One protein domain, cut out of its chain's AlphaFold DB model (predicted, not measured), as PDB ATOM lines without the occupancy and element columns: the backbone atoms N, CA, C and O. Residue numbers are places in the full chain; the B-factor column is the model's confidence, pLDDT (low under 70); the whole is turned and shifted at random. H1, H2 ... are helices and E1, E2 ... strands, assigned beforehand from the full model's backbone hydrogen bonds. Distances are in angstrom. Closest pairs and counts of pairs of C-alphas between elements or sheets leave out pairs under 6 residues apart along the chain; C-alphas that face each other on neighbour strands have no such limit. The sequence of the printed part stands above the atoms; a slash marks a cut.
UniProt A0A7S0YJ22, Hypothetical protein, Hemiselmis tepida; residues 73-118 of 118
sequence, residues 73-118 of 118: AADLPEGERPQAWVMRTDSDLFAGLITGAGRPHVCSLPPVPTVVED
ATOM      1  N   ALA A  73      28.748 -12.979 -45.566       96.88
ATOM      2  CA  ALA A  73      28.679 -11.527 -45.365       96.88
ATOM      3  C   ALA A  73      30.003 -10.916 -44.859       96.88
ATOM      4  O   ALA A  73      30.350  -9.798 -45.221       96.88
ATOM      5  N   ALA A  74      30.779 -11.657 -44.061       97.69
ATOM      6  CA  ALA A  74      32.088 -11.212 -43.580       97.69
ATOM      7  C   ALA A  74      33.137 -11.039 -44.699       97.69
ATOM      8  O   ALA A  74      34.053 -10.229 -44.543       97.69
ATOM      9  N   ASP A  75      32.982 -11.756 -45.815       98.19
ATOM     10  CA  ASP A  75      33.892 -11.713 -46.962       98.19
ATOM     11  C   ASP A  75      33.567 -10.554 -47.923       98.19
ATOM     12  O   ASP A  75      34.378 -10.230 -48.793       98.19
ATOM     13  N   LEU A  76      32.409  -9.901 -47.764       97.25
ATOM     14  CA  LEU A  76      32.029  -8.724 -48.548       97.25
ATOM     15  C   LEU A  76      32.765  -7.458 -48.057       97.25
ATOM     16  O   LEU A  76      33.130  -7.373 -46.869       97.25
ATOM     17  N   PRO A  77      32.965  -6.449 -48.931       97.50
ATOM     18  CA  PRO A  77      33.415  -5.118 -48.525       97.50
ATOM     19  C   PRO A  77      32.538  -4.555 -47.404       97.50
ATOM     20  O   PRO A  77      31.334  -4.768 -47.406       97.50
ATOM     21  N   GLU A  78      33.121  -3.823 -46.451       95.19
ATOM     22  CA  GLU A  78      32.412  -3.376 -45.237       95.19
ATOM     23  C   GLU A  78      31.103  -2.622 -45.530       95.19
ATOM     24  O   GLU A  78      30.107  -2.864 -44.858       95.19
ATOM     25  N   GLY A  79      31.092  -1.771 -46.561       95.56
ATOM     26  CA  GLY A  79      29.907  -1.014 -46.982       95.56
ATOM     27  C   GLY A  79      28.869  -1.808 -47.783       95.56
ATOM     28  O   GLY A  79      27.849  -1.239 -48.141       95.56
ATOM     29  N   GLU A  80      29.129  -3.082 -48.080       95.81
ATOM     30  CA  GLU A  80      28.232  -3.991 -48.814       95.81
ATOM     31  C   GLU A  80      27.731  -5.143 -47.922       95.81
ATOM     32  O   GLU A  80      27.080  -6.070 -48.401       95.81
ATOM     33  N   ARG A  81      28.075  -5.145 -46.624       97.19
ATOM     34  CA  ARG A  81      27.676  -6.218 -45.704       97.19
ATOM     35  C   ARG A  81      26.242  -5.994 -45.226       97.19
ATOM     36  O   ARG A  81      26.039  -5.042 -44.464       97.19
ATOM     37  N   PRO A  82      25.297  -6.901 -45.535       96.38
ATOM     38  CA  PRO A  82      23.948  -6.790 -45.006       96.38
ATOM     39  C   PRO A  82      23.986  -6.891 -43.482       96.38
ATOM     40  O   PRO A  82      24.748  -7.681 -42.905       96.38
ATOM     41  N   GLN A  83      23.160  -6.089 -42.824       97.00
ATOM     42  CA  GLN A  83      23.015  -6.119 -41.376       97.00
ATOM     43  C   GLN A  83      21.764  -6.906 -41.009       97.00
ATOM     44  O   GLN A  83      20.682  -6.660 -41.531       97.00
ATOM     45  N   ALA A  84      21.904  -7.869 -40.098       96.75
ATOM     46  CA  ALA A  84      20.796  -8.710 -39.671       96.75
ATOM     47  C   ALA A  84      20.690  -8.756 -38.146       96.75
ATOM     48  O   ALA A  84      21.655  -9.069 -37.444       96.75
ATOM     49  N   TRP A  85      19.485  -8.522 -37.634       97.69
ATOM     50  CA  TRP A  85      19.166  -8.602 -36.212       97.69
ATOM     51  C   TRP A  85      18.053  -9.607 -35.968       97.69
ATOM     52  O   TRP A  85      17.029  -9.610 -36.646       97.69
ATOM     53  N   VAL A  86      18.232 -10.440 -34.947       97.25
ATOM     54  CA  VAL A  86      17.237 -11.417 -34.499       97.25
ATOM     55  C   VAL A  86      16.736 -11.001 -33.127       97.25
ATOM     56  O   VAL A  86      17.532 -10.706 -32.233       97.25
ATOM     57  N   MET A  87      15.417 -11.008 -32.941       96.88
ATOM     58  CA  MET A  87      14.825 -10.739 -31.637       96.88
ATOM     59  C   MET A  87      15.347 -11.728 -30.591       96.88
ATOM     60  O   MET A  87      15.305 -12.946 -30.767       96.88
ATOM     61  N   ARG A  88      15.793 -11.185 -29.459       96.75
ATOM     62  CA  ARG A  88      16.177 -11.961 -28.283       96.75
ATOM     63  C   ARG A  88      14.983 -12.740 -27.738       96.75
ATOM     64  O   ARG A  88      14.028 -12.148 -27.234       96.75
ATOM     65  N   THR A  89      15.055 -14.066 -27.810       94.69
ATOM     66  CA  THR A  89      13.980 -14.967 -27.363       94.69
ATOM     67  C   THR A  89      13.849 -15.060 -25.842       94.69
ATOM     68  O   THR A  89      12.915 -15.674 -25.342       94.69
ATOM     69  N   ASP A  90      14.777 -14.458 -25.102       95.38
ATOM     70  CA  ASP A  90      14.769 -14.327 -23.644       95.38
ATOM     71  C   ASP A  90      14.254 -12.956 -23.162       95.38
ATOM     72  O   ASP A  90      14.389 -12.622 -21.989       95.38
ATOM     73  N   SER A  91      13.683 -12.147 -24.060       95.00
ATOM     74  CA  SER A  91      13.127 -10.829 -23.735       95.00
ATOM     75  C   SER A  91      11.637 -10.879 -23.383       95.00
ATOM     76  O   SER A  91      10.894 -11.720 -23.893       95.00
ATOM     77  N   ASP A  92      11.173  -9.900 -22.599       94.31
ATOM     78  CA  ASP A  92       9.743  -9.708 -22.307       94.31
ATOM     79  C   ASP A  92       8.918  -9.458 -23.579       94.31
ATOM     80  O   ASP A  92       7.768  -9.884 -23.677       94.31
ATOM     81  N   LEU A  93       9.518  -8.809 -24.586       91.00
ATOM     82  CA  LEU A  93       8.895  -8.599 -25.894       91.00
ATOM     83  C   LEU A  93       8.592  -9.933 -26.576       91.00
ATOM     84  O   LEU A  93       7.461 -10.162 -27.001       91.00
ATOM     85  N   PHE A  94       9.580 -10.829 -26.643       91.56
ATOM     86  CA  PHE A  94       9.376 -12.151 -27.226       91.56
ATOM     87  C   PHE A  94       8.394 -12.984 -26.400       91.56
ATOM     88  O   PHE A  94       7.518 -13.631 -26.972       91.56
ATOM     89  N   ALA A  95       8.484 -12.920 -25.066       89.44
ATOM     90  CA  ALA A  95       7.530 -13.574 -24.178       89.44
ATOM     91  C   ALA A  95       6.089 -13.124 -24.470       89.44
ATOM     92  O   ALA A  95       5.194 -13.964 -24.535       89.44
ATOM     93  N   GLY A  96       5.883 -11.828 -24.729       88.19
ATOM     94  CA  GLY A  96       4.608 -11.253 -25.157       88.19
ATOM     95  C   GLY A  96       4.079 -11.818 -26.481       88.19
ATOM     96  O   GLY A  96       2.876 -12.052 -26.607       88.19
ATOM     97  N   LEU A  97       4.958 -12.102 -27.447       85.50
ATOM     98  CA  LEU A  97       4.584 -12.635 -28.768       85.50
ATOM     99  C   LEU A  97       4.122 -14.094 -28.739       85.50
ATOM    100  O   LEU A  97       3.345 -14.507 -29.597       85.50
ATOM    101  N   ILE A  98       4.591 -14.876 -27.768       84.62
ATOM    102  CA  ILE A  98       4.220 -16.290 -27.615       84.62
ATOM    103  C   ILE A  98       3.101 -16.498 -26.583       84.62
ATOM    104  O   ILE A  98       2.861 -17.627 -26.148       84.62
ATOM    105  N   THR A  99       2.409 -15.426 -26.176       70.62
ATOM    106  CA  THR A  99       1.277 -15.516 -25.248       70.62
ATOM    107  C   THR A  99       0.072 -16.170 -25.930       70.62
ATOM    108  O   THR A  99      -0.537 -15.632 -26.849       70.62
ATOM    109  N   GLY A 100      -0.285 -17.373 -25.483       67.31
ATOM    110  CA  GLY A 100      -1.424 -18.132 -25.992       67.31
ATOM    111  C   GLY A 100      -1.878 -19.192 -24.993       67.31
ATOM    112  O   GLY A 100      -1.152 -19.540 -24.061       67.31
ATOM    113  N   ALA A 101      -3.102 -19.699 -25.157       63.06
ATOM    114  CA  ALA A 101      -3.595 -20.794 -24.331       63.06
ATOM    115  C   ALA A 101      -2.876 -22.101 -24.708       63.06
ATOM    116  O   ALA A 101      -3.026 -22.606 -25.819       63.06
ATOM    117  N   GLY A 102      -2.113 -22.659 -23.766       74.38
ATOM    118  CA  GLY A 102      -1.363 -23.904 -23.950       74.38
ATOM    119  C   GLY A 102       0.088 -23.697 -24.396       74.38
ATOM    120  O   GLY A 102       0.571 -22.578 -24.528       74.38
ATOM    121  N   ARG A 103       0.811 -24.806 -24.582       74.44
ATOM    122  CA  ARG A 103       2.186 -24.817 -25.103       74.44
ATOM    123  C   ARG A 103       2.139 -25.277 -26.564       74.44
ATOM    124  O   ARG A 103       2.054 -26.486 -26.780       74.44
ATOM    125  N   PRO A 104       2.115 -24.366 -27.554       80.81
ATOM    126  CA  PRO A 104       2.111 -24.765 -28.957       80.81
ATOM    127  C   PRO A 104       3.400 -25.512 -29.306       80.81
ATOM    128  O   PRO A 104       4.445 -25.310 -28.681       80.81
ATOM    129  N   HIS A 105       3.334 -26.373 -30.323       85.38
ATOM    130  CA  HIS A 105       4.536 -26.983 -30.875       85.38
ATOM    131  C   HIS A 105       5.451 -25.886 -31.440       85.38
ATOM    132  O   HIS A 105       4.976 -24.967 -32.107       85.38
ATOM    133  N   VAL A 106       6.762 -25.976 -31.197       85.62
ATOM    134  CA  VAL A 106       7.712 -24.908 -31.560       85.62
ATOM    135  C   VAL A 106       7.691 -24.591 -33.058       85.62
ATOM    136  O   VAL A 106       7.747 -23.431 -33.444       85.62
ATOM    137  N   CYS A 107       7.516 -25.601 -33.913       84.75
ATOM    138  CA  CYS A 107       7.449 -25.414 -35.367       84.75
ATOM    139  C   CYS A 107       6.084 -24.921 -35.878       84.75
ATOM    140  O   CYS A 107       5.933 -24.716 -37.082       84.75
ATOM    141  N   SER A 108       5.105 -24.752 -34.986       84.19
ATOM    142  CA  SER A 108       3.814 -24.113 -35.270       84.19
ATOM    143  C   SER A 108       3.799 -22.632 -34.884       84.19
ATOM    144  O   SER A 108       2.841 -21.936 -35.210       84.19
ATOM    145  N   LEU A 109       4.834 -22.152 -34.189       86.44
ATOM    146  CA  LEU A 109       5.017 -20.734 -33.911       86.44
ATOM    147  C   LEU A 109       5.480 -19.995 -35.176       86.44
ATOM    148  O   LEU A 109       6.154 -20.592 -36.025       86.44
ATOM    149  N   PRO A 110       5.162 -18.695 -35.307       83.06
ATOM    150  CA  PRO A 110       5.794 -17.866 -36.322       83.06
ATOM    151  C   PRO A 110       7.323 -17.842 -36.125       83.06
ATOM    152  O   PRO A 110       7.803 -18.028 -35.000       83.06
ATOM    153  N   PRO A 111       8.107 -17.596 -37.192       88.25
ATOM    154  CA  PRO A 111       9.545 -17.395 -37.070       88.25
ATOM    155  C   PRO A 111       9.872 -16.288 -36.063       88.25
ATOM    156  O   PRO A 111       9.129 -15.315 -35.930       88.25
ATOM    157  N   VAL A 112      11.012 -16.416 -35.381       93.31
ATOM    158  CA  VAL A 112      11.506 -15.356 -34.493       93.31
ATOM    159  C   VAL A 112      11.678 -14.075 -35.318       93.31
ATOM    160  O   VAL A 112      12.363 -14.132 -36.349       93.31
ATOM    161  N   PRO A 113      11.096 -12.936 -34.888       94.25
ATOM    162  CA  PRO A 113      11.197 -11.687 -35.627       94.25
ATOM    163  C   PRO A 113      12.648 -11.362 -35.961       94.25
ATOM    164  O   PRO A 113      13.533 -11.436 -35.103       94.25
ATOM    165  N   THR A 114      12.882 -11.061 -37.230       95.44
ATOM    166  CA  THR A 114      14.202 -10.802 -37.792       95.44
ATOM    167  C   THR A 114      14.093  -9.568 -38.684       95.44
ATOM    168  O   THR A 114      13.089  -9.406 -39.376       95.44
ATOM    169  N   VAL A 115      15.092  -8.694 -38.626       95.75
ATOM    170  CA  VAL A 115      15.241  -7.532 -39.509       95.75
ATOM    171  C   VAL A 115      16.527  -7.735 -40.292       95.75
ATOM    172  O   VAL A 115      17.552  -8.039 -39.681       95.75
ATOM    173  N   VAL A 116      16.454  -7.605 -41.612       94.75
ATOM    174  CA  VAL A 116      17.605  -7.627 -42.518       94.75
ATOM    175  C   VAL A 116      17.584  -6.316 -43.297       94.75
ATOM    176  O   VAL A 116      16.539  -5.937 -43.822       94.75
ATOM    177  N   GLU A 117      18.706  -5.607 -43.295       93.19
ATOM    178  CA  GLU A 117      18.913  -4.344 -44.002       93.19
ATOM    179  C   GLU A 117      20.082  -4.507 -44.979       93.19
ATOM    180  O   GLU A 117      21.116  -5.079 -44.610       93.19
ATOM    181  N   ASP A 118      19.888  -4.002 -46.198       79.25
ATOM    182  CA  ASP A 118      20.873  -3.978 -47.288       79.25
ATOM    183  C   ASP A 118      21.612  -2.633 -47.366       79.25
ATOM    184  O   ASP A 118      20.972  -1.579 -47.122       79.25
TER     185      ASP A 118
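This is residues 73 to 118 of the 118 residues of the protein "Hypothetical protein" of Hemiselmis tepida (UniProt A0A7S0YJ22). With little regular structure, this is a drawn-out rod: a small two-stranded antiparallel ribbon, E1 beside E2, opens into a wide loop that holds the short helix H1 and whose residues 99 to 108 stick out. The printed part has 46 residues, in the order E1, H1, E2; the class is mixed, with only 14 residues in named elements. It is extended, radius of gyration of the C-alphas 15.0 A, spanning 47 by 21 by 14 A.

From Ala 73, go on to C-alpha 83 at (23.015, -6.119, -41.376), where strand E1, residues 83 to 86, begins; it is 10.4 A long. Helix H1, residues 92 to 97, measures 8.8 A. Strand E2, residues 114 to 117, measures 10.1 A and ends at C-alpha 117, (18.913, -4.344, -44.002).

Look at E1 and E2: they are antiparallel neighbours at 172 degrees, with N 83 and O 117 2.9 A apart, within hydrogen-bond range. In H1 every O i to N i+4 pair is within hydrogen-bond range.

The farthest C-alphas, Pro 77 and Ala 101, are 46.9 A apart. The printed part has no cut. E1 to H1 is a tight link, H1 to E2 a long one. Residues 100 to 101 are under pLDDT 70.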